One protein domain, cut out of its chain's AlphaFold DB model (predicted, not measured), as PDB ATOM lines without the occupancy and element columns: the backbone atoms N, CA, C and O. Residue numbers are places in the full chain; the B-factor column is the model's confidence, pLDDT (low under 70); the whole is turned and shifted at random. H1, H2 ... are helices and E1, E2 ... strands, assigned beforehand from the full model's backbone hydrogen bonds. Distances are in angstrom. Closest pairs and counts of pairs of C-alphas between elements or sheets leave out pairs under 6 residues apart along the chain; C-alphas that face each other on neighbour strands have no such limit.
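Overview. This is residues 2 to 200 of the 202 residues of the protein "SEC63 domain-containing protein" of Aegilops tauschii subsp. strangulata (UniProt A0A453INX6). Look first for a sandwich of two antiparallel sheets, with the helical hairpin H1 and H2 covering the face of the larger sheet that is turned away from the smaller one. Beyond one end of this body sits a loose cluster of five small helices, H3 to H7; at the opposite end the long loop between E1 and E2 reaches away from the sheets. The printed part has 199 residues with eight named helices and seven named strands, in the order H1 to H7, E1 to E7, H8. The sheets run E4 - E3 - E6 - E7 and E1 - E2 - E5, and the class is mixed, helices and strands. The whole is compact, with a radius of gyration of the C-alphas of 18.5 A, yet elongated, spanning 63 by 32 by 32 A.

Arrangement. Begin with the twisted sheet of E4, residues 149 to 156, E3, residues 138 to 144, E6, residues 178 to 184, and E7, residues 192 to 195, in that order. Look for N 140 and O 154, 2.8 A apart, between the hairpin strands E3 and E4; N 141 and O 181, 2.8 A, between E3 and E6; and N 180 and O 194, 2.9 A, in the hairpin E6 and E7, each within hydrogen-bond range. The second sheet has E1, residues 91 to 97, E2, residues 109 to 116, and E5, residues 162 to 168. Its hairpin E1 and E2 shows N 94 and O 113 at 2.8 A, and E2 and E5 show N 112 and O 165 at 2.8 A. The two sheets form a sandwich, two sheets face to face, their facing parts 10.2 A centre to centre and their strands at 33 degrees. The closest C-alphas of E4 and E5 are those of Gly 152 and Met 167, 7.5 A apart. H1, residues 2 to 7, and H2, residues 11 to 26, lie on the same face of the larger sheet, two layers with helices on one face. H2 runs along the strands at a height over the sheet of 10.0 A, at 12 degrees to E6 on the local plane. H1 lies over E4, at a height of 8.9 A. H1 touches residues 11 to 18 of H2 alone, closest at the C-alphas of Ile 2 and Ala 14, 5.0 A; this hairpin has a shallow tilt of 15 degrees, opposite ways. Farther out, H4, residues 44 to 52, and H6, residues 66 to 73, only just touch, with 3 pairs of C-alphas within 8 A, the closest those of Leu 50 and Leu 73, 7.6 A. H5, residues 58 to 62, is close to but not clearly touching H3, residues 35 to 38, and H7, residues 79 to 85; its closest C-alphas are Val 58 to Leu 36, 5.6 A, and Leu 62 to Leu 85, 7.0 A. H8, residues 197 to 200, only grazes the smaller sheet, with residues 199 to 200. In H1, H2, H4, H5, H6 and H7 every O i to N i+4 pair is within hydrogen-bond range; H3 and H8 are too short for such a pair.

Along the chain. Find C-alpha 149 at (-36.229, 10.322, -37.877); from there E4 runs 20.8 A to C-alpha 156. E3 measures 18.6 A, E6 19.4 A, E1 20.1 A, E2 22.8 A and E5 20.3 A. H2 runs 22.7 A from C-alpha 11 at (-37.174, 11.195, -32.915), and H8 ends at C-alpha 200, (-28.741, 24.999, -48.507).

Size, cuts and confidence. The two C-alphas farthest apart are those of Pro 75 and Glu 103, 63.2 A. The printed part has no cut. The long links are E1 to E2, with 11 residues, and E2 to E3, with 21. The mean pLDDT of the printed part is 92.3; look for values under 70 at residues 99 to 105 and residue 200.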
ATOM      1  N   ILE A   2     -33.546   7.950 -23.445       97.88
ATOM      2  CA  ILE A   2     -33.205   8.948 -24.483       97.88
ATOM      3  C   ILE A   2     -32.112   8.434 -25.435       97.88
ATOM      4  O   ILE A   2     -32.342   8.376 -26.637       97.88
ATOM      5  N   ASP A   3     -30.978   7.969 -24.899       97.06
ATOM      6  CA  ASP A   3     -29.866   7.465 -25.725       97.06
ATOM      7  C   ASP A   3     -30.238   6.207 -26.527       97.06
ATOM      8  O   ASP A   3     -29.767   6.017 -27.640       97.06
ATOM      9  N   VAL A   4     -31.132   5.366 -25.994       97.75
ATOM     10  CA  VAL A   4     -31.627   4.171 -26.698       97.75
ATOM     11  C   VAL A   4     -32.482   4.589 -27.893       97.75
ATOM     12  O   VAL A   4     -32.235   4.131 -29.001       97.75
ATOM     13  N   CYS A   5     -33.435   5.503 -27.691       97.88
ATOM     14  CA  CYS A   5     -34.254   6.041 -28.776       97.88
ATOM     15  C   CYS A   5     -33.397   6.748 -29.831       97.88
ATOM     16  O   CYS A   5     -33.645   6.580 -31.021       97.88
ATOM     17  N   ALA A   6     -32.377   7.498 -29.405       96.69
ATOM     18  CA  ALA A   6     -31.469   8.189 -30.312       96.69
ATOM     19  C   ALA A   6     -30.625   7.218 -31.148       96.69
ATOM     20  O   ALA A   6     -30.541   7.389 -32.359       96.69
ATOM     21  N   ASN A   7     -30.079   6.161 -30.539       96.38
ATOM     22  CA  ASN A   7     -29.336   5.124 -31.264       96.38
ATOM     23  C   ASN A   7     -30.210   4.367 -32.274       96.38
ATOM     24  O   ASN A   7     -29.697   3.862 -33.269       96.38
ATOM     25  N   SER A   8     -31.519   4.281 -32.028       97.31
ATOM     26  CA  SER A   8     -32.489   3.688 -32.956       97.31
ATOM     27  C   SER A   8     -33.077   4.682 -33.966       97.31
ATOM     28  O   SER A   8     -33.921   4.289 -34.766       97.31
ATOM     29  N   GLY A   9     -32.676   5.957 -33.933       97.56
ATOM     30  CA  GLY A   9     -33.193   6.984 -34.841       97.56
ATOM     31  C   GLY A   9     -34.641   7.416 -34.565       97.56
ATOM     32  O   GLY A   9     -35.273   8.021 -35.425       97.56
ATOM     33  N   TRP A  10     -35.201   7.128 -33.386       98.31
ATOM     34  CA  TRP A  10     -36.605   7.408 -33.060       98.31
ATOM     35  C   TRP A  10     -36.785   8.807 -32.468       98.31
ATOM     36  O   TRP A  10     -36.700   8.991 -31.249       98.31
ATOM     37  N   LEU A  11     -37.077   9.792 -33.324       98.31
ATOM     38  CA  LEU A  11     -37.174  11.195 -32.915       98.31
ATOM     39  C   LEU A  11     -38.287  11.434 -31.891       98.31
ATOM     40  O   LEU A  11     -38.013  11.914 -30.793       98.31
ATOM     41  N   SER A  12     -39.526  11.062 -32.222       98.00
ATOM     42  CA  SER A  12     -40.689  11.319 -31.362       98.00
ATOM     43  C   SER A  12     -40.539  10.688 -29.975       98.00
ATOM     44  O   SER A  12     -40.803  11.330 -28.957       98.00
ATOM     45  N   SER A  13     -40.032   9.452 -29.911       98.25
ATOM     46  CA  SER A  13     -39.768   8.753 -28.648       98.25
ATOM     47  C   SER A  13     -38.663   9.428 -27.832       98.25
ATOM     48  O   SER A  13     -38.791   9.559 -26.612       98.25
ATOM     49  N   ALA A  14     -37.588   9.888 -28.487       98.56
ATOM     50  CA  ALA A  14     -36.510  10.612 -27.821       98.56
ATOM     51  C   ALA A  14     -37.009  11.942 -27.232       98.56
ATOM     52  O   ALA A  14     -36.767  12.195 -26.052       98.56
ATOM     53  N   LEU A  15     -37.757  12.739 -28.007       98.38
ATOM     54  CA  LEU A  15     -38.348  14.004 -27.550       98.38
ATOM     55  C   LEU A  15     -39.321  13.784 -26.387       98.38
ATOM     56  O   LEU A  15     -39.197  14.439 -25.357       98.38
ATOM     57  N   THR A  16     -40.191  12.775 -26.479       98.06
ATOM     58  CA  THR A  16     -41.115  12.412 -25.389       98.06
ATOM     59  C   THR A  16     -40.364  12.082 -24.096       98.06
ATOM     60  O   THR A  16     -40.755  12.506 -23.008       98.06
ATOM     61  N   CYS A  17     -39.241  11.362 -24.188       98.44
ATOM     62  CA  CYS A  17     -38.406  11.080 -23.021       98.44
ATOM     63  C   CYS A  17     -37.736  12.342 -22.448       98.44
ATOM     64  O   CYS A  17     -37.544  12.428 -21.233       98.44
ATOM     65  N   MET A  18     -37.371  13.311 -23.295       98.56
ATOM     66  CA  MET A  18     -36.833  14.603 -22.854       98.56
ATOM     67  C   MET A  18     -37.907  15.424 -22.131       98.56
ATOM     68  O   MET A  18     -37.653  15.907 -21.027       98.56
ATOM     69  N   HIS A  19     -39.122  15.503 -22.683       98.31
ATOM     70  CA  HIS A  19     -40.264  16.164 -22.040       98.31
ATOM     71  C   HIS A  19     -40.619  15.509 -20.712       98.31
ATOM     72  O   HIS A  19     -40.832  16.209 -19.727       98.31
ATOM     73  N   LEU A  20     -40.579  14.176 -20.620       98.31
ATOM     74  CA  LEU A  20     -40.758  13.471 -19.350       98.31
ATOM     75  C   LEU A  20     -39.740  13.903 -18.290       98.31
ATOM     76  O   LEU A  20     -40.108  14.090 -17.130       98.31
ATOM     77  N   LEU A  21     -38.475  14.115 -18.667       97.81
ATOM     78  CA  LEU A  21     -37.484  14.620 -17.719       97.81
ATOM     79  C   LEU A  21     -37.811  16.048 -17.258       97.81
ATOM     80  O   LEU A  21     -37.733  16.327 -16.060       97.81
ATOM     81  N   GLN A  22     -38.215  16.930 -18.178       97.88
ATOM     82  CA  GLN A  22     -38.653  18.289 -17.843       97.88
ATOM     83  C   GLN A  22     -39.854  18.258 -16.879       97.88
ATOM     84  O   GLN A  22     -39.849  18.968 -15.872       97.88
ATOM     85  N   MET A  23     -40.835  17.381 -17.132       98.06
ATOM     86  CA  MET A  23     -42.007  17.189 -16.270       98.06
ATOM     87  C   MET A  23     -41.614  16.775 -14.851       98.06
ATOM     88  O   MET A  23     -42.110  17.344 -13.880       98.06
ATOM     89  N   ILE A  24     -40.684  15.825 -14.715       97.38
ATOM     90  CA  ILE A  24     -40.187  15.359 -13.411       97.38
ATOM     91  C   ILE A  24     -39.468  16.485 -12.657       97.38
ATOM     92  O   ILE A  24     -39.649  16.635 -11.450       97.38
ATOM     93  N   ILE A  25     -38.650  17.279 -13.350       97.50
ATOM     94  CA  ILE A  25     -37.873  18.356 -12.721       97.50
ATOM     95  C   ILE A  25     -38.766  19.523 -12.298       97.50
ATOM     96  O   ILE A  25     -38.537  20.122 -11.250       97.50
ATOM     97  N   GLN A  26     -39.781  19.867 -13.084       97.12
ATOM     98  CA  GLN A  26     -40.658  21.001 -12.776       97.12
ATOM     99  C   GLN A  26     -41.905  20.599 -11.989       97.12
ATOM    100  O   GLN A  26     -42.614  21.464 -11.473       97.12
ATOM    101  N   GLY A  27     -42.183  19.296 -11.879       96.94
ATOM    102  CA  GLY A  27     -43.417  18.758 -11.311       96.94
ATOM    103  C   GLY A  27     -44.652  19.345 -11.994       96.94
ATOM    104  O   GLY A  27     -45.548  19.852 -11.317       96.94
ATOM    105  N   LEU A  28     -44.633  19.360 -13.326       96.44
ATOM    106  CA  LEU A  28     -45.674  19.890 -14.208       96.44
ATOM    107  C   LEU A  28     -45.839  18.940 -15.391       96.44
ATOM    108  O   LEU A  28     -44.869  18.316 -15.811       96.44
ATOM    109  N   TRP A  29     -47.041  18.849 -15.939       96.44
ATOM    110  CA  TRP A  29     -47.342  17.996 -17.083       96.44
ATOM    111  C   TRP A  29     -47.211  18.762 -18.401       96.44
ATOM    112  O   TRP A  29     -47.804  19.826 -18.570       96.44
ATOM    113  N   PHE A  30     -46.450  18.200 -19.339       94.44
ATOM    114  CA  PHE A  30     -46.280  18.716 -20.697       94.44
ATOM    115  C   PHE A  30     -47.640  18.809 -21.403       94.44
ATOM    116  O   PHE A  30     -48.486  17.937 -21.212       94.44
ATOM    117  N   GLU A  31     -47.863  19.890 -22.159       88.62
ATOM    118  CA  GLU A  31     -49.118  20.264 -22.853       88.62
ATOM    119  C   GLU A  31     -50.376  20.464 -21.990       88.62
ATOM    120  O   GLU A  31     -51.288  21.177 -22.405       88.62
ATOM    121  N   ARG A  32     -50.436  19.897 -20.782       92.50
ATOM    122  CA  ARG A  32     -51.583  20.029 -19.880       92.50
ATOM    123  C   ARG A  32     -51.454  21.221 -18.938       92.50
ATOM    124  O   ARG A  32     -52.399  21.991 -18.782       92.50
ATOM    125  N   ASP A  33     -50.300  21.358 -18.291       93.56
ATOM    126  CA  ASP A  33     -50.055  22.425 -17.330       93.56
ATOM    127  C   ASP A  33     -49.344  23.600 -18.021       93.56
ATOM    128  O   ASP A  33     -48.533  23.428 -18.933       93.56
ATOM    129  N   SER A  34     -49.621  24.828 -17.577       93.44
ATOM    130  CA  SER A  34     -48.935  26.002 -18.123       93.44
ATOM    131  C   SER A  34     -47.475  26.027 -17.680       93.44
ATOM    132  O   SER A  34     -47.186  25.959 -16.486       93.44
ATOM    133  N   SER A  35     -46.552  26.241 -18.619       94.44
ATOM    134  CA  SER A  35     -45.132  26.450 -18.294       94.44
ATOM    135  C   SER A  35     -44.901  27.671 -17.387       94.44
ATOM    136  O   SER A  35     -43.907  27.732 -16.668       94.44
ATOM    137  N   LEU A  36     -45.848  28.618 -17.346       95.56
ATOM    138  CA  LEU A  36     -45.826  29.753 -16.421       95.56
ATOM    139  C   LEU A  36     -45.877  29.320 -14.945       95.56
ATOM    140  O   LEU A  36     -45.394  30.051 -14.090       95.56
ATOM    141  N   LEU A  37     -46.384  28.121 -14.642       95.62
ATOM    142  CA  LEU A  37     -46.397  27.555 -13.287       95.62
ATOM    143  C   LEU A  37     -45.008  27.104 -12.797       95.62
ATOM    144  O   LEU A  37     -44.880  26.650 -11.662       95.62
ATOM    145  N   MET A  38     -43.964  27.216 -13.629       96.00
ATOM    146  CA  MET A  38     -42.573  27.105 -13.166       96.00
ATOM    147  C   MET A  38     -42.145  28.323 -12.332       96.00
ATOM    148  O   MET A  38     -41.141  28.251 -11.627       96.00
ATOM    149  N   LEU A  39     -42.869  29.445 -12.427       95.31
ATOM    150  CA  LEU A  39     -42.606  30.683 -11.695       95.31
ATOM    151  C   LEU A  39     -43.302  30.611 -10.320       95.31
ATOM    152  O   LEU A  39     -44.532  30.547 -10.289       95.31
ATOM    153  N   PRO A  40     -42.574  30.625  -9.186       94.25
ATOM    154  CA  PRO A  40     -43.177  30.571  -7.851       94.25
ATOM    155  C   PRO A  40     -44.182  31.690  -7.553       94.25
ATOM    156  O   PRO A  40     -45.139  31.459  -6.823       94.25
ATOM    157  N   SER A  41     -43.987  32.881  -8.125       93.00
ATOM    158  CA  SER A  41     -44.915  34.015  -7.995       93.00
ATOM    159  C   SER A  41     -46.233  33.847  -8.763       93.00
ATOM    160  O   SER A  41     -47.145  34.666  -8.623       93.00
ATOM    161  N   MET A  42     -46.357  32.811  -9.600       94.00
ATOM    162  CA  MET A  42     -47.552  32.587 -10.406       94.00
ATOM    163  C   MET A  42     -48.720  32.117  -9.537       94.00
ATOM    164  O   MET A  42     -48.634  31.108  -8.841       94.00
ATOM    165  N   ASN A  43     -49.842  32.826  -9.635       92.12
ATOM    166  CA  ASN A  43     -51.123  32.449  -9.038       92.12
ATOM    167  C   ASN A  43     -52.203  32.349 -10.123       92.12
ATOM    168  O   ASN A  43     -52.004  32.835 -11.238       92.12
ATOM    169  N   ASP A  44     -53.346  31.745  -9.794       93.50
ATOM    170  CA  ASP A  44     -54.413  31.466 -10.766       93.50
ATOM    171  C   ASP A  44     -54.945  32.742 -11.440       93.50
ATOM    172  O   ASP A  44     -55.084  32.784 -12.660       93.50
ATOM    173  N   ASN A  45     -55.124  33.829 -10.677       94.00
ATOM    174  CA  ASN A  45     -55.599  35.111 -11.213       94.00
ATOM    175  C   ASN A  45     -54.632  35.698 -12.252       94.00
ATOM    176  O   ASN A  45     -55.047  36.150 -13.320       94.00
ATOM    177  N   LEU A  46     -53.332  35.699 -11.942       93.56
ATOM    178  CA  LEU A  46     -52.301  36.196 -12.848       93.56
ATOM    179  C   LEU A  46     -52.161  35.288 -14.074       93.56
ATOM    180  O   LEU A  46     -51.993  35.778 -15.192       93.56
ATOM    181  N   LEU A  47     -52.245  33.974 -13.875       94.31
ATOM    182  CA  LEU A  47     -52.176  32.996 -14.949       94.31
ATOM    183  C   LEU A  47     -53.321  33.186 -15.949       94.31
ATOM    184  O   LEU A  47     -53.071  33.230 -17.155       94.31
ATOM    185  N   ASP A  48     -54.553  33.329 -15.468       94.62
ATOM    186  CA  ASP A  48     -55.724  33.535 -16.319       94.62
ATOM    187  C   ASP A  48     -55.672  34.886 -17.036       94.62
ATOM    188  O   ASP A  48     -55.976  34.970 -18.230       94.62
ATOM    189  N   HIS A  49     -55.177  35.929 -16.363       94.62
ATOM    190  CA  HIS A  49     -54.925  37.232 -16.982       94.62
ATOM    191  C   HIS A  49     -53.906  37.146 -18.126       94.62
ATOM    192  O   HIS A  49     -54.143  37.675 -19.214       94.62
ATOM    193  N   LEU A  50     -52.785  36.445 -17.922       94.38
ATOM    194  CA  LEU A  50     -51.759  36.246 -18.951       94.38
ATOM    195  C   LEU A  50     -52.276  35.395 -20.119       94.38
ATOM    196  O   LEU A  50     -52.063  35.760 -21.279       94.38
ATOM    197  N   LYS A  51     -53.024  34.324 -19.836       93.00
ATOM    198  CA  LYS A  51     -53.682  33.501 -20.863       93.00
ATOM    199  C   LYS A  51     -54.662  34.319 -21.700       93.00
ATOM    200  O   LYS A  51     -54.619  34.233 -22.924       93.00
ATOM    201  N   GLY A  52     -55.483  35.163 -21.069       93.38
ATOM    202  CA  GLY A  52     -56.410  36.069 -21.759       93.38
ATOM    203  C   GLY A  52     -55.714  37.079 -22.680       93.38
ATOM    204  O   GLY A  52     -56.320  37.598 -23.614       93.38
ATOM    205  N   ARG A  53     -54.418  37.325 -22.462       92.81
ATOM    206  CA  ARG A  53     -53.553  38.166 -23.305       92.81
ATOM    207  C   ARG A  53     -52.711  37.365 -24.307       92.81
ATOM    208  O   ARG A  53     -51.839  37.941 -24.958       92.81
ATOM    209  N   GLY A  54     -52.947  36.059 -24.430       91.00
ATOM    210  CA  GLY A  54     -52.231  35.172 -25.349       91.00
ATOM    211  C   GLY A  54     -50.820  34.790 -24.894       91.00
ATOM    212  O   GLY A  54     -50.014  34.363 -25.716       91.00
ATOM    213  N   VAL A  55     -50.492  34.952 -23.609       92.88
ATOM    214  CA  VAL A  55     -49.197  34.549 -23.045       92.88
ATOM    215  C   VAL A  55     -49.342  33.198 -22.354       92.88
ATOM    216  O   VAL A  55     -50.008  33.075 -21.329       92.88
ATOM    217  N   SER A  56     -48.687  32.184 -22.917       89.56
ATOM    218  CA  SER A  56     -48.720  30.797 -22.432       89.56
ATOM    219  C   SER A  56     -47.349  30.251 -22.024       89.56
ATOM    220  O   SER A  56     -47.275  29.197 -21.386       89.56
ATOM    221  N   THR A  57     -46.256  30.951 -22.361       92.81
ATOM    222  CA  THR A  57     -44.889  30.477 -22.100       92.81
ATOM    223  C   THR A  57     -44.010  31.482 -21.379       92.81
ATOM    224  O   THR A  57     -44.134  32.692 -21.571       92.81
ATOM    225  N   VAL A  58     -43.060  30.981 -20.581       94.56
ATOM    226  CA  VAL A  58     -42.050  31.827 -19.922       94.56
ATOM    227  C   VAL A  58     -41.187  32.559 -20.956       94.56
ATOM    228  O   VAL A  58     -40.905  33.741 -20.776       94.56
ATOM    229  N   LEU A  59     -40.832  31.910 -22.074       92.06
ATOM    230  CA  LEU A  59     -40.107  32.560 -23.174       92.06
ATOM    231  C   LEU A  59     -40.844  33.804 -23.694       92.06
ATOM    232  O   LEU A  59     -40.235  34.862 -23.821       92.06
ATOM    233  N   SER A  60     -42.169  33.727 -23.870       92.19
ATOM    234  CA  SER A  60     -42.968  34.872 -24.333       92.19
ATOM    235  C   SER A  60     -42.981  36.065 -23.363       92.19
ATOM    236  O   SER A  60     -43.253  37.191 -23.780       92.19
ATOM    237  N   LEU A  61     -42.688  35.837 -22.077       93.38
ATOM    238  CA  LEU A  61     -42.466  36.903 -21.097       93.38
ATOM    239  C   LEU A  61     -41.035  37.447 -21.173       93.38
ATOM    240  O   LEU A  61     -40.828  38.649 -21.032       93.38
ATOM    241  N   LEU A  62     -40.046  36.575 -21.398       91.44
ATOM    242  CA  LEU A  62     -38.632  36.949 -21.489       91.44
ATOM    243  C   LEU A  62     -38.301  37.766 -22.743       91.44
ATOM    244  O   LEU A  62     -37.403  38.608 -22.680       91.44
ATOM    245  N   ASP A  63     -39.010  37.537 -23.844       89.69
ATOM    246  CA  ASP A  63     -38.782  38.228 -25.118       89.69
ATOM    247  C   ASP A  63     -39.344  39.658 -25.150       89.69
ATOM    248  O   ASP A  63     -39.029  40.428 -26.057       89.69
ATOM    249  N   ARG A  64     -40.139  40.042 -24.147       90.44
ATOM    250  CA  ARG A  64     -40.742  41.377 -24.041       90.44
ATOM    251  C   ARG A  64     -39.827  42.368 -23.333       90.44
ATOM    252  O   ARG A  64     -39.022  42.010 -22.465       90.44
ATOM    253  N   SER A  65     -39.990  43.644 -23.672       89.69
ATOM    254  CA  SER A  65     -39.366  44.733 -22.919       89.69
ATOM    255  C   SER A  65     -39.975  44.836 -21.515       89.69
ATOM    256  O   SER A  65     -41.075  44.345 -21.243       89.69
ATOM    257  N   ARG A  66     -39.274  45.506 -20.593       87.88
ATOM    258  CA  ARG A  66     -39.784  45.709 -19.229       87.88
ATOM    259  C   ARG A  66     -41.063  46.552 -19.229       87.88
ATOM    260  O   ARG A  66     -41.953  46.314 -18.420       87.88
ATOM    261  N   GLU A  67     -41.163  47.511 -20.139       91.00
ATOM    262  CA  GLU A  67     -42.307  48.409 -20.300       91.00
ATOM    263  C   GLU A  67     -43.525  47.659 -20.850       91.00
ATOM    264  O   GLU A  67     -44.637  47.837 -20.352       91.00
ATOM    265  N   GLU A  68     -43.322  46.798 -21.850       92.12
ATOM    266  CA  GLU A  68     -44.370  45.932 -22.398       92.12
ATOM    267  C   GLU A  68     -44.876  44.948 -21.350       92.12
ATOM    268  O   GLU A  68     -46.085  44.789 -21.182       92.12
ATOM    269  N   LEU A  69     -43.952  44.327 -20.614       91.94
ATOM    270  CA  LEU A  69     -44.282  43.396 -19.547       91.94
ATOM    271  C   LEU A  69     -45.034  44.105 -18.413       91.94
ATOM    272  O   LEU A  69     -46.049  43.603 -17.948       91.94
ATOM    273  N   HIS A  70     -44.627  45.316 -18.030       91.81
ATOM    274  CA  HIS A  70     -45.359  46.093 -17.032       91.81
ATOM    275  C   HIS A  70     -46.791  46.410 -17.485       91.81
ATOM    276  O   HIS A  70     -47.727  46.191 -16.721       91.81
ATOM    277  N   LYS A  71     -46.984  46.862 -18.732       92.62
ATOM    278  CA  LYS A  71     -48.321  47.121 -19.298       92.62
ATOM    279  C   LYS A  71     -49.182  45.861 -19.365       92.62
ATOM    280  O   LYS A  71     -50.382  45.934 -19.123       92.62
ATOM    281  N   LEU A  72     -48.575  44.726 -19.704       92.56
ATOM    282  CA  LEU A  72     -49.242  43.429 -19.762       92.56
ATOM    283  C   LEU A  72     -49.733  42.989 -18.379       92.56
ATOM    284  O   LEU A  72     -50.832  42.454 -18.268       92.56
ATOM    285  N   LEU A  73     -48.927  43.218 -17.341       91.56
ATOM    286  CA  LEU A  73     -49.189  42.744 -15.983       91.56
ATOM    287  C   LEU A  73     -50.165  43.621 -15.198       91.56
ATOM    288  O   LEU A  73     -50.732  43.134 -14.230       91.56
ATOM    289  N   GLN A  74     -50.396  44.877 -15.590       90.31
ATOM    290  CA  GLN A  74     -51.385  45.729 -14.918       90.31
ATOM    291  C   GLN A  74     -52.771  45.047 -14.878       90.31
ATOM    292  O   GLN A  74     -53.225  44.546 -15.914       90.31
ATOM    293  N   PRO A  75     -53.461  45.032 -13.715       89.06
ATOM    294  CA  PRO A  75     -53.178  45.790 -12.483       89.06
ATOM    295  C   PRO A  75     -52.306  45.072 -11.426       89.06
ATOM    296  O   PRO A  75     -52.177  45.560 -10.304       89.06
ATOM    297  N   PHE A  76     -51.729  43.908 -11.729       88.81
ATOM    298  CA  PHE A  76     -50.991  43.095 -10.758       88.81
ATOM    299  C   PHE A  76     -49.598  43.664 -10.431       88.81
ATOM    300  O   PHE A  76     -48.909  44.232 -11.283       88.81
ATOM    301  N   SER A  77     -49.148  43.451  -9.189       85.50
ATOM    302  CA  SER A  77     -47.749  43.686  -8.810       85.50
ATOM    303  C   SER A  77     -46.842  42.669  -9.503       85.50
ATOM    304  O   SER A  77     -47.130  41.477  -9.525       85.50
ATOM    305  N   ALA A  78     -45.730  43.148 -10.056       81.69
ATOM    306  CA  ALA A  78     -44.841  42.360 -10.909       81.69
ATOM    307  C   ALA A  78     -43.452  42.106 -10.297       81.69
ATOM    308  O   ALA A  78     -42.593  41.526 -10.957       81.69
ATOM    309  N   ALA A  79     -43.190  42.576  -9.072       89.06
ATOM    310  CA  ALA A  79     -41.843  42.576  -8.495       89.06
ATOM    311  C   ALA A  79     -41.246  41.163  -8.376       89.06
ATOM    312  O   ALA A  79     -40.132  40.933  -8.845       89.06
ATOM    313  N   GLU A  80     -42.007  40.224  -7.813       91.38
ATOM    314  CA  GLU A  80     -41.598  38.824  -7.643       91.38
ATOM    315  C   GLU A  80     -41.468  38.115  -8.994       91.38
ATOM    316  O   GLU A  80     -40.477  37.439  -9.246       91.38
ATOM    317  N   LEU A  81     -42.392  38.373  -9.925       92.50
ATOM    318  CA  LEU A  81     -42.317  37.817 -11.275       92.50
ATOM    319  C   LEU A  81     -41.034  38.249 -12.001       92.50
ATOM    320  O   LEU A  81     -40.380  37.429 -12.643       92.50
ATOM    321  N   TYR A  82     -40.627  39.519 -11.885       91.69
ATOM    322  CA  TYR A  82     -39.355  39.972 -12.455       91.69
ATOM    323  C   TYR A  82     -38.151  39.262 -11.831       91.69
ATOM    324  O   TYR A  82     -37.173  38.997 -12.534       91.69
ATOM    325  N   GLN A  83     -38.211  38.959 -10.531       91.69
ATOM    326  CA  GLN A  83     -37.165  38.201  -9.852       91.69
ATOM    327  C   GLN A  83     -37.138  36.752 -10.337       91.69
ATOM    328  O   GLN A  83     -36.064  36.260 -10.666       91.69
ATOM    329  N   ASP A  84     -38.284  36.092 -10.470       93.75
ATOM    330  CA  ASP A  84     -38.347  34.716 -10.964       93.75
ATOM    331  C   ASP A  84     -37.809  34.612 -12.400       93.75
ATOM    332  O   ASP A  84     -36.962  33.768 -12.706       93.75
ATOM    333  N   LEU A  85     -38.223  35.532 -13.280       93.44
ATOM    334  CA  LEU A  85     -37.804  35.568 -14.686       93.44
ATOM    335  C   LEU A  85     -36.283  35.701 -14.860       93.44
ATOM    336  O   LEU A  85     -35.740  35.235 -15.864       93.44
ATOM    337  N   GLN A  86     -35.570  36.297 -13.899       92.31
ATOM    338  CA  GLN A  86     -34.116  36.467 -13.984       92.31
ATOM    339  C   GLN A  86     -33.359  35.127 -13.973       92.31
ATOM    340  O   GLN A  86     -32.239  35.046 -14.488       92.31
ATOM    341  N   HIS A  87     -33.966  34.083 -13.398       93.56
ATOM    342  CA  HIS A  87     -33.370  32.755 -13.279       93.56
ATOM    343  C   HIS A  87     -33.434  31.960 -14.583       93.56
ATOM    344  O   HIS A  87     -32.578  31.105 -14.820       93.56
ATOM    345  N   PHE A  88     -34.390  32.265 -15.460       94.69
ATOM    346  CA  PHE A  88     -34.589  31.523 -16.697       94.69
ATOM    347  C   PHE A  88     -33.626  31.969 -17.813       94.69
ATOM    348  O   PHE A  88     -33.297  33.157 -17.936       94.69
ATOM    349  N   PRO A  89     -33.139  31.028 -18.642       93.44
ATOM    350  CA  PRO A  89     -32.145  31.318 -19.669       93.44
ATOM    351  C   PRO A  89     -32.764  31.990 -20.902       93.44
ATOM    352  O   PRO A  89     -33.727  31.501 -21.480       93.44
ATOM    353  N   ARG A  90     -32.147  33.076 -21.376       93.00
ATOM    354  CA  ARG A  90     -32.409  33.670 -22.695       93.00
ATOM    355  C   ARG A  90     -31.377  33.149 -23.682       93.00
ATOM    356  O   ARG A  90     -30.254  33.658 -23.724       93.00
ATOM    357  N   LEU A  91     -31.745  32.111 -24.420       93.94
ATOM    358  CA  LEU A  91     -30.835  31.374 -25.287       93.94
ATOM    359  C   LEU A  91     -30.914  31.868 -26.739       93.94
ATOM    360  O   LEU A  91     -31.967  31.795 -27.363       93.94
ATOM    361  N   ASP A  92     -29.788  32.347 -27.267       95.38
ATOM    362  CA  ASP A  92     -29.559  32.590 -28.696       95.38
ATOM    363  C   ASP A  92     -28.944  31.337 -29.320       95.38
ATOM    364  O   ASP A  92     -27.945  30.831 -28.798       95.38
ATOM    365  N   VAL A  93     -29.472  30.876 -30.452       96.94
ATOM    366  CA  VAL A  93     -28.898  29.760 -31.217       96.94
ATOM    367  C   VAL A  93     -28.618  30.225 -32.638       96.94
ATOM    368  O   VAL A  93     -29.489  30.754 -33.322       96.94
ATOM    369  N   LYS A  94     -27.382  30.028 -33.093       96.75
ATOM    370  CA  LYS A  94     -26.938  30.339 -34.452       96.75
ATOM    371  C   LYS A  94     -26.286  29.117 -35.063       96.75
ATOM    372  O   LYS A  94     -25.401  28.517 -34.460       96.75
ATOM    373  N   VAL A  95     -26.690  28.795 -36.282       96.31
ATOM    374  CA  VAL A  95     -26.182  27.653 -37.040       96.31
ATOM    375  C   VAL A  95     -25.470  28.129 -38.299       96.31
ATOM    376  O   VAL A  95     -25.864  29.130 -38.898       96.31
ATOM    377  N   LYS A  96     -24.399  27.439 -38.682       94.50
ATOM    378  CA  LYS A  96     -23.669  27.660 -39.934       94.50
ATOM    379  C   LYS A  96     -23.161  26.328 -40.463       94.50
ATOM    380  O   LYS A  96     -22.662  25.517 -39.686       94.50
ATOM    381  N   LEU A  97     -23.227  26.128 -41.772       91.50
ATOM    382  CA  LEU A  97     -22.513  25.026 -42.407       91.50
ATOM    383  C   LEU A  97     -21.021  25.336 -42.443       91.50
ATOM    384  O   LEU A  97     -20.613  26.470 -42.703       91.50
ATOM    385  N   GLN A  98     -20.208  24.332 -42.138       85.75
ATOM    386  CA  GLN A  98     -18.793  24.386 -42.450       85.75
ATOM    387  C   GLN A  98     -18.635  24.077 -43.941       85.75
ATOM    388  O   GLN A  98     -18.889  22.955 -44.371       85.75
ATOM    389  N   ASN A  99     -18.223  25.075 -44.717       68.12
ATOM    390  CA  ASN A  99     -17.774  24.850 -46.083       68.12
ATOM    391  C   ASN A  99     -16.334  24.343 -45.989       68.12
ATOM    392  O   ASN A  99     -15.447  25.111 -45.621       68.12
ATOM    393  N   GLU A 100     -16.111  23.056 -46.239       61.28
ATOM    394  CA  GLU A 100     -14.763  22.550 -46.492       61.28
ATOM    395  C   GLU A 100     -14.512  22.532 -48.003       61.28
ATOM    396  O   GLU A 100     -15.427  22.287 -48.797       61.28
ATOM    397  N   ASP A 101     -13.274  22.853 -48.385       53.69
ATOM    398  CA  ASP A 101     -12.755  22.680 -49.739       53.69
ATOM    399  C   ASP A 101     -13.103  21.281 -50.259       53.69
ATOM    400  O   ASP A 101     -13.227  20.344 -49.473       53.69
ATOM    401  N   LYS A 102     -13.294  21.150 -51.577       51.28
ATOM    402  CA  LYS A 102     -13.807  19.961 -52.290       51.28
ATOM    403  C   LYS A 102     -12.917  18.701 -52.183       51.28
ATOM    404  O   LYS A 102     -12.670  18.037 -53.184       51.28
ATOM    405  N   GLU A 103     -12.435  18.336 -51.005       55.47
ATOM    406  CA  GLU A 103     -11.914  17.009 -50.720       55.47
ATOM    407  C   GLU A 103     -13.091  16.094 -50.373       55.47
ATOM    408  O   GLU A 103     -13.710  16.190 -49.317       55.47
ATOM    409  N   GLN A 104     -13.403  15.193 -51.303       58.34
ATOM    410  CA  GLN A 104     -14.573  14.305 -51.338       58.34
ATOM    411  C   GLN A 104     -14.756  13.330 -50.153       58.34
ATOM    412  O   GLN A 104     -15.616  12.456 -50.228       58.34
ATOM    413  N   SER A 105     -13.973  13.430 -49.077       64.25
ATOM    414  CA  SER A 105     -13.886  12.384 -48.047       64.25
ATOM    415  C   SER A 105     -14.392  12.794 -46.658       64.25
ATOM    416  O   SER A 105     -14.584  11.931 -45.803       64.25
ATOM    417  N   LYS A 106     -14.626  14.087 -46.391       71.94
ATOM    418  CA  LYS A 106     -15.035  14.536 -45.049       71.94
ATOM    419  C   LYS A 106     -16.545  14.766 -44.943       71.94
ATOM    420  O   LYS A 106     -17.129  15.392 -45.830       71.94
ATOM    421  N   PRO A 107     -17.184  14.289 -43.862       79.75
ATOM    422  CA  PRO A 107     -18.603  14.513 -43.644       79.75
ATOM    423  C   PRO A 107     -18.870  15.991 -43.341       79.75
ATOM    424  O   PRO A 107     -18.091  16.660 -42.655       79.75
ATOM    425  N   GLN A 108     -19.985  16.513 -43.853       88.31
ATOM    426  CA  GLN A 108     -20.346  17.917 -43.685       88.31
ATOM    427  C   GLN A 108     -20.643  18.221 -42.209       88.31
ATOM    428  O   GLN A 108     -21.394  17.506 -41.546       88.31
ATOM    429  N   MET A 109     -20.065  19.304 -41.685       92.56
ATOM    430  CA  MET A 109     -20.239  19.712 -40.289       92.56
ATOM    431  C   MET A 109     -21.237  20.867 -40.165       92.56
ATOM    432  O   MET A 109     -21.131  21.884 -40.856       92.56
ATOM    433  N   LEU A 110     -22.149  20.758 -39.201       95.44
ATOM    434  CA  LEU A 110     -22.991  21.854 -38.737       95.44
ATOM    435  C   LEU A 110     -22.349  22.508 -37.512       95.44
ATOM    436  O   LEU A 110     -22.306  21.919 -36.431       95.44
ATOM    437  N   ASN A 111     -21.879  23.741 -37.670       96.75
ATOM    438  CA  ASN A 111     -21.389  24.562 -36.572       96.75
ATOM    439  C   ASN A 111     -22.561  25.238 -35.860       96.75
ATOM    440  O   ASN A 111     -23.374  25.926 -36.478       96.75
ATOM    441  N   ILE A 112     -22.618  25.071 -34.544       98.06
ATOM    442  CA  ILE A 112     -23.687  25.550 -33.675       98.06
ATOM    443  C   ILE A 112     -23.051  26.453 -32.621       98.06
ATOM    444  O   ILE A 112     -22.252  26.011 -31.792       98.06
ATOM    445  N   ARG A 113     -23.406  27.735 -32.653       97.69
ATOM    446  CA  ARG A 113     -23.040  28.719 -31.639       97.69
ATOM    447  C   ARG A 113     -24.259  29.025 -30.792       97.69
ATOM    448  O   ARG A 113     -25.267  29.501 -31.305       97.69
ATOM    449  N   MET A 114     -24.138  28.803 -29.494       97.25
ATOM    450  CA  MET A 114     -25.184  29.089 -28.524       97.25
ATOM    451  C   MET A 114     -24.708  30.156 -27.545       97.25
ATOM    452  O   MET A 114     -23.544  30.154 -27.138       97.25
ATOM    453  N   GLN A 115     -25.595  31.070 -27.160       95.94
ATOM    454  CA  GLN A 115     -25.265  32.149 -26.235       95.94
ATOM    455  C   GLN A 115     -26.391  32.417 -25.236       95.94
ATOM    456  O   GLN A 115     -27.519  32.706 -25.621       95.94
ATOM    457  N   ILE A 116     -26.057  32.414 -23.947       94.00
ATOM    458  CA  ILE A 116     -26.937  32.881 -22.874       94.00
ATOM    459  C   ILE A 116     -26.826  34.410 -22.787       94.00
ATOM    460  O   ILE A 116     -25.752  34.949 -22.507       94.00
ATOM    461  N   LYS A 117     -27.933  35.124 -23.026       92.19
ATOM    462  CA  LYS A 117     -27.979  36.600 -23.017       92.19
ATOM    463  C   LYS A 117     -28.088  37.208 -21.612       92.19
ATOM    464  O   LYS A 117     -27.846  38.402 -21.456       92.19
ATOM    465  N   ASN A 118     -28.432  36.429 -20.585       88.00
ATOM    466  CA  ASN A 118     -28.531  36.926 -19.208       88.00
ATOM    467  C   ASN A 118     -27.162  37.425 -18.699       88.00
ATOM    468  O   ASN A 118     -26.140  36.760 -18.868       88.00
ATOM    469  N   THR A 119     -27.132  38.582 -18.034       76.31
ATOM    470  CA  THR A 119     -25.876  39.182 -17.543       76.31
ATOM    471  C   THR A 119     -25.372  38.547 -16.246       76.31
ATOM    472  O   THR A 119     -24.169  38.376 -16.081       76.31
ATOM    473  N   ARG A 120     -26.274  38.206 -15.318       74.12
ATOM    474  CA  ARG A 120     -25.952  37.635 -14.001       74.12
ATOM    475  C   ARG A 120     -26.936  36.505 -13.714       74.12
ATOM    476  O   ARG A 120     -28.049  36.764 -13.276       74.12
ATOM    477  N   ARG A 121     -26.556  35.267 -14.034       86.88
ATOM    478  CA  ARG A 121     -27.417  34.090 -13.863       86.88
ATOM    479  C   ARG A 121     -26.602  32.898 -13.389       86.88
ATOM    480  O   ARG A 121     -25.509  32.657 -13.891       86.88
ATOM    481  N   SER A 122     -27.164  32.152 -12.449       87.56
ATOM    482  CA  SER A 122     -26.634  30.852 -12.049       87.56
ATOM    483  C   SER A 122     -27.036  29.784 -13.077       87.56
ATOM    484  O   SER A 122     -28.177  29.813 -13.532       87.56
ATOM    485  N   PRO A 123     -26.157  28.828 -13.433       89.50
ATOM    486  CA  PRO A 123     -26.528  27.663 -14.244       89.50
ATOM    487  C   PRO A 123     -27.334  26.610 -13.462       89.50
ATOM    488  O   PRO A 123     -27.722  25.587 -14.028       89.50
ATOM    489  N   ARG A 124     -27.576  26.838 -12.163       93.88
ATOM    490  CA  ARG A 124     -28.408  25.966 -11.333       93.88
ATOM    491  C   ARG A 124     -29.860  26.057 -11.790       93.88
ATOM    492  O   ARG A 124     -30.405  27.155 -11.869       93.88
ATOM    493  N   VAL A 125     -30.475  24.895 -11.989       95.88
ATOM    494  CA  VAL A 125     -31.887  24.780 -12.354       95.88
ATOM    495  C   VAL A 125     -32.761  25.468 -11.310       95.88
ATOM    496  O   VAL A 125     -32.645  25.195 -10.112       95.88
ATOM    497  N   PHE A 126     -33.651  26.333 -11.780       95.44
ATOM    498  CA  PHE A 126     -34.691  26.960 -10.985       95.44
ATOM    499  C   PHE A 126     -35.912  26.037 -10.940       95.44
ATOM    500  O   PHE A 126     -36.657  25.903 -11.909       95.44
ATOM    501  N   SER A 127     -36.064  25.325  -9.827       94.75
ATOM    502  CA  SER A 127     -37.225  24.484  -9.539       94.75
ATOM    503  C   SER A 127     -37.417  24.415  -8.029       94.75
ATOM    504  O   SER A 127     -36.460  24.182  -7.290       94.75
ATOM    505  N   SER A 128     -38.654  24.609  -7.574       87.19
ATOM    506  CA  SER A 128     -39.044  24.456  -6.167       87.19
ATOM    507  C   SER A 128     -39.449  23.022  -5.813       87.19
ATOM    508  O   SER A 128     -39.463  22.662  -4.638       87.19
ATOM    509  N   LYS A 129     -39.775  22.194  -6.816       91.50
ATOM    510  CA  LYS A 129     -40.331  20.844  -6.623       91.50
ATOM    511  C   LYS A 129     -39.286  19.736  -6.737       91.50
ATOM    512  O   LYS A 129     -39.529  18.622  -6.278       91.50
ATOM    513  N   PHE A 130     -38.126  20.018  -7.334       95.25
ATOM    514  CA  PHE A 130     -37.061  19.031  -7.478       95.25
ATOM    515  C   PHE A 130     -36.080  19.097  -6.297       95.25
ATOM    516  O   PHE A 130     -35.392  20.102  -6.126       95.25
ATOM    517  N   PRO A 131     -35.949  18.028  -5.491       92.62
ATOM    518  CA  PRO A 131     -35.220  18.088  -4.222       92.62
ATOM    519  C   PRO A 131     -33.692  18.098  -4.375       92.62
ATOM    520  O   PRO A 131     -32.974  18.346  -3.408       92.62
ATOM    521  N   LYS A 132     -33.163  17.781  -5.563       94.38
ATOM    522  CA  LYS A 132     -31.718  17.643  -5.795       94.38
ATOM    523  C   LYS A 132     -31.169  18.845  -6.549       94.38
ATOM    524  O   LYS A 132     -31.762  19.314  -7.514       94.38
ATOM    525  N   ALA A 133     -29.971  19.284  -6.171       93.12
ATOM    526  CA  ALA A 133     -29.247  20.279  -6.948       93.12
ATOM    527  C   ALA A 133     -28.974  19.748  -8.363       93.12
ATOM    528  O   ALA A 133     -28.462  18.639  -8.535       93.12
ATOM    529  N   LYS A 134     -29.298  20.555  -9.372       95.12
ATOM    530  CA  LYS A 134     -29.096  20.223 -10.779       95.12
ATOM    531  C   LYS A 134     -28.523  21.423 -11.521       95.12
ATOM    532  O   LYS A 134     -28.939  22.556 -11.288       95.12
ATOM    533  N   GLN A 135     -27.567  21.156 -12.403       94.88
ATOM    534  CA  GLN A 135     -27.091  22.117 -13.392       94.88
ATOM    535  C   GLN A 135     -27.853  21.914 -14.697       94.88
ATOM    536  O   GLN A 135     -28.208  20.782 -15.051       94.88
ATOM    537  N   GLU A 136     -28.097  23.013 -15.389       95.19
ATOM    538  CA  GLU A 136     -28.757  23.002 -16.683       95.19
ATOM    539  C   GLU A 136     -27.901  22.338 -17.757       95.19
ATOM    540  O   GLU A 136     -26.693  22.577 -17.882       95.19
ATOM    541  N   ALA A 137     -28.556  21.527 -18.574       96.88
ATOM    542  CA  ALA A 137     -28.003  21.027 -19.816       96.88
ATOM    543  C   ALA A 137     -29.062  21.109 -20.917       96.88
ATOM    544  O   ALA A 137     -30.248  21.328 -20.665       96.88
ATOM    545  N   TRP A 138     -28.607  20.933 -22.148       98.12
ATOM    546  CA  TRP A 138     -29.449  20.990 -23.333       98.12
ATOM    547  C   TRP A 138     -29.121  19.821 -24.242       98.12
ATOM    548  O   TRP A 138     -27.966  19.391 -24.322       98.12
ATOM    549  N   TRP A 139     -30.126  19.328 -24.947       98.69
ATOM    550  CA  TRP A 139     -29.930  18.426 -26.065       98.69
ATOM    551  C   TRP A 139     -30.008  19.199 -27.369       98.69
ATOM    552  O   TRP A 139     -30.897  20.015 -27.578       98.69
ATOM    553  N   LEU A 140     -29.052  18.919 -28.241       98.62
ATOM    554  CA  LEU A 140     -29.060  19.288 -29.641       98.62
ATOM    555  C   LEU A 140     -29.490  18.046 -30.408       98.62
ATOM    556  O   LEU A 140     -28.770  17.045 -30.419       98.62
ATOM    557  N   VAL A 141     -30.684  18.100 -30.982       98.56
ATOM    558  CA  VAL A 141     -31.305  16.997 -31.706       98.56
ATOM    559  C   VAL A 141     -31.378  17.388 -33.171       98.56
ATOM    560  O   VAL A 141     -32.083  18.322 -33.540       98.56
ATOM    561  N   LEU A 142     -30.621  16.697 -34.011       98.12
ATOM    562  CA  LEU A 142     -30.717  16.822 -35.455       98.12
ATOM    563  C   LEU A 142     -31.706  15.765 -35.946       98.12
ATOM    564  O   LEU A 142     -31.514  14.582 -35.668       98.12
ATOM    565  N   GLY A 143     -32.753  16.169 -36.660       97.19
ATOM    566  CA  GLY A 143     -33.787  15.237 -37.109       97.19
ATOM    567  C   GLY A 143     -34.739  15.822 -38.143       97.19
ATOM    568  O   GLY A 143     -34.672  17.007 -38.476       97.19
ATOM    569  N   ASN A 144     -35.636  14.974 -38.635       96.12
ATOM    570  CA  ASN A 144     -36.742  15.328 -39.517       96.12
ATOM    571  C   ASN A 144     -38.059  15.055 -38.785       96.12
ATOM    572  O   ASN A 144     -38.358  13.922 -38.408       96.12
ATOM    573  N   ILE A 145     -38.841  16.113 -38.562       92.75
ATOM    574  CA  ILE A 145     -40.102  16.029 -37.812       92.75
ATOM    575  C   ILE A 145     -41.164  15.264 -38.607       92.75
ATOM    576  O   ILE A 145     -41.939  14.517 -38.020       92.75
ATOM    577  N   THR A 146     -41.174  15.404 -39.934       93.44
ATOM    578  CA  THR A 146     -42.161  14.769 -40.815       93.44
ATOM    579  C   THR A 146     -41.978  13.254 -40.856       93.44
ATOM    580  O   THR A 146     -42.951  12.520 -40.717       93.44
ATOM    581  N   SER A 147     -40.740  12.775 -41.017       95.31
ATOM    582  CA  SER A 147     -40.441  11.334 -41.001       95.31
ATOM    583  C   SER A 147     -40.280  10.763 -39.588       95.31
ATOM    584  O   SER A 147     -40.217   9.548 -39.421       95.31
ATOM    585  N   SER A 148     -40.225  11.622 -38.564       96.94
ATOM    586  CA  SER A 148     -39.896  11.259 -37.181       96.94
ATOM    587  C   SER A 148     -38.548  10.520 -37.050       96.94
ATOM    588  O   SER A 148     -38.378   9.653 -36.183       96.94
ATOM    589  N   GLU A 149     -37.570  10.902 -37.869       97.31
ATOM    590  CA  GLU A 149     -36.229  10.322 -37.877       97.31
ATOM    591  C   GLU A 149     -35.228  11.224 -37.142       97.31
ATOM    592  O   GLU A 149     -35.176  12.438 -37.355       97.31
ATOM    593  N   LEU A 150     -34.430  10.628 -36.258       98.00
ATOM    594  CA  LEU A 150     -33.353  11.293 -35.532       98.00
ATOM    595  C   LEU A 150     -32.015  10.958 -36.192       98.00
ATOM    596  O   LEU A 150     -31.610   9.802 -36.238       98.00
ATOM    597  N   TYR A 151     -31.311  11.992 -36.645       96.75
ATOM    598  CA  TYR A 151     -30.018  11.892 -37.322       96.75
ATOM    599  C   TYR A 151     -28.832  12.006 -36.369       96.75
ATOM    600  O   TYR A 151     -27.778  11.423 -36.603       96.75
ATOM    601  N   GLY A 152     -28.980  12.780 -35.297       97.06
ATOM    602  CA  GLY A 152     -27.921  12.949 -34.315       97.06
ATOM    603  C   GLY A 152     -28.424  13.553 -33.017       97.06
ATOM    604  O   GLY A 152     -29.324  14.390 -33.006       97.06
ATOM    605  N   LEU A 153     -27.804  13.148 -31.914       98.25
ATOM    606  CA  LEU A 153     -28.079  13.674 -30.585       98.25
ATOM    607  C   LEU A 153     -26.770  14.091 -29.923       98.25
ATOM    608  O   LEU A 153     -25.810  13.325 -29.880       98.25
ATOM    609  N   LYS A 154     -26.743  15.294 -29.352       98.25
ATOM    610  CA  LYS A 154     -25.616  15.766 -28.550       98.25
ATOM    611  C   LYS A 154     -26.105  16.478 -27.302       98.25
ATOM    612  O   LYS A 154     -26.866  17.433 -27.395       98.25
ATOM    613  N   ARG A 155     -25.637  16.055 -26.131       97.88
ATOM    614  CA  ARG A 155     -25.899  16.765 -24.874       97.88
ATOM    615  C   ARG A 155     -24.796  17.782 -24.600       97.88
ATOM    616  O   ARG A 155     -23.616  17.454 -24.719       97.88
ATOM    617  N   ILE A 156     -25.174  18.998 -24.225       97.31
ATOM    618  CA  ILE A 156     -24.251  20.093 -23.923       97.31
ATOM    619  C   ILE A 156     -24.602  20.780 -22.603       97.31
ATOM    620  O   ILE A 156     -25.756  20.810 -22.185       97.31
ATOM    621  N   SER A 157     -23.592  21.372 -21.972       95.12
ATOM    622  CA  SER A 157     -23.725  22.278 -20.829       95.12
ATOM    623  C   SER A 157     -22.839  23.496 -21.066       95.12
ATOM    624  O   SER A 157     -21.809  23.407 -21.736       95.12
ATOM    625  N   PHE A 158     -23.237  24.639 -20.519       92.44
ATOM    626  CA  PHE A 158     -22.479  25.880 -20.634       92.44
ATOM    627  C   PHE A 158     -21.430  25.959 -19.523       92.44
ATOM    628  O   PHE A 158     -21.785  26.006 -18.347       92.44
ATOM    629  N   ALA A 159     -20.148  25.987 -19.894       88.12
ATOM    630  CA  ALA A 159     -19.069  26.352 -18.971       88.12
ATOM    631  C   ALA A 159     -18.964  27.881 -18.800       88.12
ATOM    632  O   ALA A 159     -18.660  28.368 -17.716       88.12
ATOM    633  N   ASP A 160     -19.264  28.625 -19.867       88.44
ATOM    634  CA  ASP A 160     -19.374  30.087 -19.915       88.44
ATOM    635  C   ASP A 160     -20.618  30.473 -20.742       88.44
ATOM    636  O   ASP A 160     -21.307  29.608 -21.279       88.44
ATOM    637  N   ARG A 161     -20.933  31.764 -20.875       91.00
ATOM    638  CA  ARG A 161     -22.119  32.286 -21.575       91.00
ATOM    639  C   ARG A 161     -22.182  31.939 -23.058       91.00
ATOM    640  O   ARG A 161     -23.268  32.005 -23.623       91.00
ATOM    641  N   VAL A 162     -21.056  31.630 -23.699       94.94
ATOM    642  CA  VAL A 162     -20.998  31.255 -25.117       94.94
ATOM    643  C   VAL A 162     -20.446  29.845 -25.239       94.94
ATOM    644  O   VAL A 162     -19.393  29.533 -24.693       94.94
ATOM    645  N   LEU A 163     -21.137  29.013 -26.012       96.06
ATOM    646  CA  LEU A 163     -20.697  27.676 -26.375       96.06
ATOM    647  C   LEU A 163     -20.644  27.566 -27.897       96.06
ATOM    648  O   LEU A 163     -21.625  27.859 -28.580       96.06
ATOM    649  N   ASN A 164     -19.513  27.100 -28.420       96.94
ATOM    650  CA  ASN A 164     -19.395  26.685 -29.812       96.94
ATOM    651  C   ASN A 164     -19.261  25.168 -29.849       96.94
ATOM    652  O   ASN A 164     -18.451  24.584 -29.130       96.94
ATOM    653  N   THR A 165     -20.062  24.523 -30.682       97.44
ATOM    654  CA  THR A 165     -20.010  23.082 -30.868       97.44
ATOM    655  C   THR A 165     -20.332  22.726 -32.310       97.44
ATOM    656  O   THR A 165     -20.780  23.569 -33.081       97.44
ATOM    657  N   ARG A 166     -20.086  21.474 -32.683       96.44
ATOM    658  CA  ARG A 166     -20.394  20.956 -34.016       96.44
ATOM    659  C   ARG A 166     -21.104  19.614 -33.949       96.44
ATOM    660  O   ARG A 166     -20.895  18.858 -32.987       96.44
ATOM    661  N   MET A 167     -21.916  19.348 -34.962       96.25
ATOM    662  CA  MET A 167     -22.564  18.064 -35.217       96.25
ATOM    663  C   MET A 167     -22.283  17.631 -36.651       96.25
ATOM    664  O   MET A 167     -22.204  18.466 -37.548       96.25
ATOM    665  N   GLU A 168     -22.122  16.330 -36.839       93.56
ATOM    666  CA  GLU A 168     -21.974  15.727 -38.156       93.56
ATOM    667  C   GLU A 168     -23.328  15.624 -38.852       93.56
ATOM    668  O   GLU A 168     -24.320  15.253 -38.220       93.56
ATOM    669  N   LEU A 169     -23.375  15.986 -40.134       92.06
ATOM    670  CA  LEU A 169     -24.556  15.824 -40.969       92.06
ATOM    671  C   LEU A 169     -24.452  14.515 -41.764       92.06
ATOM    672  O   LEU A 169     -23.405  14.256 -42.363       92.06
ATOM    673  N   PRO A 170     -25.527  13.707 -41.828       91.00
ATOM    674  CA  PRO A 170     -25.561  12.535 -42.691       91.00
ATOM    675  C   PRO A 170     -25.309  12.898 -44.169       91.00
ATOM    676  O   PRO A 170     -25.833  13.913 -44.634       91.00
ATOM    677  N   PRO A 171     -24.595  12.063 -44.951       84.38
ATOM    678  CA  PRO A 171     -24.234  12.376 -46.341       84.38
ATOM    679  C   PRO A 171     -25.409  12.666 -47.287       84.38
ATOM    680  O   PRO A 171     -25.250  13.402 -48.256       84.38
ATOM    681  N   MET A 172     -26.587  12.092 -47.026       82.25
ATOM    682  CA  MET A 172     -27.796  12.248 -47.850       82.25
ATOM    683  C   MET A 172     -28.887  13.067 -47.150       82.25
ATOM    684  O   MET A 172     -30.073  12.907 -47.434       82.25
ATOM    685  N   LEU A 173     -28.505  13.926 -46.200       88.06
ATOM    686  CA  LEU A 173     -29.458  14.724 -45.441       88.06
ATOM    687  C   LEU A 173     -30.210  15.709 -46.349       88.06
ATOM    688  O   LEU A 173     -29.618  16.610 -46.945       88.06
ATOM    689  N   ASN A 174     -31.539  15.603 -46.380       90.62
ATOM    690  CA  ASN A 174     -32.374  16.633 -46.984       90.62
ATOM    691  C   ASN A 174     -32.454  17.857 -46.057       90.62
ATOM    692  O   ASN A 174     -33.265  17.920 -45.133       90.62
ATOM    693  N   MET A 175     -31.624  18.860 -46.336       88.25
ATOM    694  CA  MET A 175     -31.539  20.088 -45.542       88.25
ATOM    695  C   MET A 175     -32.845  20.892 -45.487       88.25
ATOM    696  O   MET A 175     -33.033  21.644 -44.535       88.25
ATOM    697  N   GLN A 176     -33.746  20.755 -46.469       89.69
ATOM    698  CA  GLN A 176     -35.034  21.465 -46.455       89.69
ATOM    699  C   GLN A 176     -35.998  20.912 -45.402       89.69
ATOM    700  O   GLN A 176     -36.810  21.661 -44.864       89.69
ATOM    701  N   GLU A 177     -35.889  19.623 -45.085       92.00
ATOM    702  CA  GLU A 177     -36.752  18.946 -44.111       92.00
ATOM    703  C   GLU A 177     -36.079  18.778 -42.743       92.00
ATOM    704  O   GLU A 177     -36.750  18.601 -41.724       92.00
ATOM    705  N   ALA A 178     -34.748  18.859 -42.707       94.81
ATOM    706  CA  ALA A 178     -33.971  18.737 -41.489       94.81
ATOM    707  C   ALA A 178     -34.089  19.978 -40.591       94.81
ATOM    708  O   ALA A 178     -34.030  21.135 -41.031       94.81
ATOM    709  N   LYS A 179     -34.174  19.721 -39.288       97.00
ATOM    710  CA  LYS A 179     -34.176  20.737 -38.240       97.00
ATOM    711  C   LYS A 179     -33.148  20.400 -37.169       97.00
ATOM    712  O   LYS A 179     -32.909  19.235 -36.853       97.00
ATOM    713  N   LEU A 180     -32.579  21.448 -36.583       98.06
ATOM    714  CA  LEU A 180     -31.916  21.373 -35.289       98.06
ATOM    715  C   LEU A 180     -32.933  21.763 -34.214       98.06
ATOM    716  O   LEU A 180     -33.383  22.906 -34.179       98.06
ATOM    717  N   ILE A 181     -33.268  20.828 -33.334       98.31
ATOM    718  CA  ILE A 181     -34.133  21.045 -32.178       98.31
ATOM    719  C   ILE A 181     -33.238  21.162 -30.947       98.31
ATOM    720  O   ILE A 181     -32.449  20.266 -30.641       98.31
ATOM    721  N   VAL A 182     -33.331  22.286 -30.251       98.31
ATOM    722  CA  VAL A 182     -32.616  22.547 -29.004       98.31
ATOM    723  C   VAL A 182     -33.598  22.360 -27.864       98.31
ATOM    724  O   VAL A 182     -34.530  23.141 -27.733       98.31
ATOM    725  N   VAL A 183     -33.387  21.331 -27.051       98.31
ATOM    726  CA  VAL A 183     -34.327  20.907 -26.005       98.31
ATOM    727  C   VAL A 183     -33.697  21.130 -24.638       98.31
ATOM    728  O   VAL A 183     -32.563  20.706 -24.396       98.31
ATOM    729  N   SER A 184     -34.414  21.797 -23.732       97.56
ATOM    730  CA  SER A 184     -33.950  21.949 -22.348       97.56
ATOM    731  C   SER A 184     -34.019  20.613 -21.620       97.56
ATOM    732  O   SER A 184     -34.973  19.862 -21.788       97.56
ATOM    733  N   ASP A 185     -33.066  20.312 -20.743       97.12
ATOM    734  CA  ASP A 185     -33.177  19.123 -19.898       97.12
ATOM    735  C   ASP A 185     -33.978  19.330 -18.610       97.12
ATOM    736  O   ASP A 185     -34.056  18.410 -17.796       97.12
ATOM    737  N   CYS A 186     -34.541  20.524 -18.404       96.94
ATOM    738  CA  CYS A 186     -35.141  20.915 -17.130       96.94
ATOM    739  C   CYS A 186     -36.308  21.902 -17.202       96.94
ATOM    740  O   CYS A 186     -37.038  21.974 -16.217       96.94
ATOM    741  N   TYR A 187     -36.506  22.655 -18.285       97.38
ATOM    742  CA  TYR A 187     -37.597  23.632 -18.380       97.38
ATOM    743  C   TYR A 187     -38.574  23.295 -19.499       97.38
ATOM    744  O   TYR A 187     -38.170  23.040 -20.629       97.38
ATOM    745  N   LEU A 188     -39.864  23.365 -19.183       96.44
ATOM    746  CA  LEU A 188     -40.951  23.172 -20.139       96.44
ATOM    747  C   LEU A 188     -41.134  24.429 -20.995       96.44
ATOM    748  O   LEU A 188     -41.136  25.545 -20.474       96.44
ATOM    749  N   GLY A 189     -41.331  24.255 -22.302       94.44
ATOM    750  CA  GLY A 189     -41.580  25.370 -23.224       94.44
ATOM    751  C   GLY A 189     -40.343  26.211 -23.555       94.44
ATOM    752  O   GLY A 189     -40.493  27.347 -23.998       94.44
ATOM    753  N   PHE A 190     -39.138  25.672 -23.325       95.81
ATOM    754  CA  PHE A 190     -37.860  26.287 -23.716       95.81
ATOM    755  C   PHE A 190     -37.266  25.698 -24.998       95.81
ATOM    756  O   PHE A 190     -36.182  26.110 -25.417       95.81
ATOM    757  N   ASP A 191     -37.958  24.736 -25.603       95.31
ATOM    758  CA  ASP A 191     -37.496  24.060 -26.803       95.31
ATOM    759  C   ASP A 191     -37.521  25.027 -27.996       95.31
ATOM    760  O   ASP A 191     -38.476  25.784 -28.182       95.31
ATOM    761  N   GLN A 192     -36.455  25.027 -28.796       95.31
ATOM    762  CA  GLN A 192     -36.323  25.871 -29.985       95.31
ATOM    763  C   GLN A 192     -36.056  25.013 -31.215       95.31
ATOM    764  O   GLN A 192     -35.217  24.116 -31.180       95.31
ATOM    765  N   GLU A 193     -36.707  25.331 -32.329       95.94
ATOM    766  CA  GLU A 193     -36.469  24.675 -33.612       95.94
ATOM    767  C   GLU A 193     -35.788  25.628 -34.592       95.94
ATOM    768  O   GLU A 193     -36.259  26.738 -34.841       95.94
ATOM    769  N   VAL A 194     -34.700  25.169 -35.208       96.44
ATOM    770  CA  VAL A 194     -33.980  25.900 -36.250       96.44
ATOM    771  C   VAL A 194     -34.032  25.092 -37.542       96.44
ATOM    772  O   VAL A 194     -33.424  24.027 -37.652       96.44
ATOM    773  N   SER A 195     -34.765  25.604 -38.532       95.06
ATOM    774  CA  SER A 195     -34.871  24.975 -39.857       95.06
ATOM    775  C   SER A 195     -33.567  25.125 -40.628       95.06
ATOM    776  O   SER A 195     -33.062  26.239 -40.742       95.06
ATOM    777  N   LEU A 196     -33.037  24.042 -41.199       92.94
ATOM    778  CA  LEU A 196     -31.751  24.073 -41.902       92.94
ATOM    779  C   LEU A 196     -31.872  24.433 -43.393       92.94
ATOM    780  O   LEU A 196     -30.865  24.739 -44.029       92.94
ATOM    781  N   GLY A 197     -33.090  24.495 -43.941       88.19
ATOM    782  CA  GLY A 197     -33.327  24.706 -45.377       88.19
ATOM    783  C   GLY A 197     -32.765  26.013 -45.946       88.19
ATOM    784  O   GLY A 197     -32.414  26.080 -47.125       88.19
ATOM    785  N   HIS A 198     -32.609  27.046 -45.114       86.69
ATOM    786  CA  HIS A 198     -31.993  28.313 -45.516       86.69
ATOM    787  C   HIS A 198     -30.471  28.212 -45.712       86.69
ATOM    788  O   HIS A 198     -29.903  29.021 -46.440       86.69
ATOM    789  N   LEU A 199     -29.815  27.218 -45.102       83.00
ATOM    790  CA  LEU A 199     -28.372  26.997 -45.229       83.00
ATOM    791  C   LEU A 199     -27.997  26.308 -46.546       83.00
ATOM    792  O   LEU A 199     -26.849  26.388 -46.958       83.00
ATOM    793  N   ALA A 200     -28.956  25.666 -47.222       68.38
ATOM    794  CA  ALA A 200     -28.741  24.999 -48.507       68.38
ATOM    795  C   ALA A 200     -28.678  25.964 -49.711       68.38
ATOM    796  O   ALA A 200     -28.449  25.522 -50.831       68.38
TER     797      ALA A 200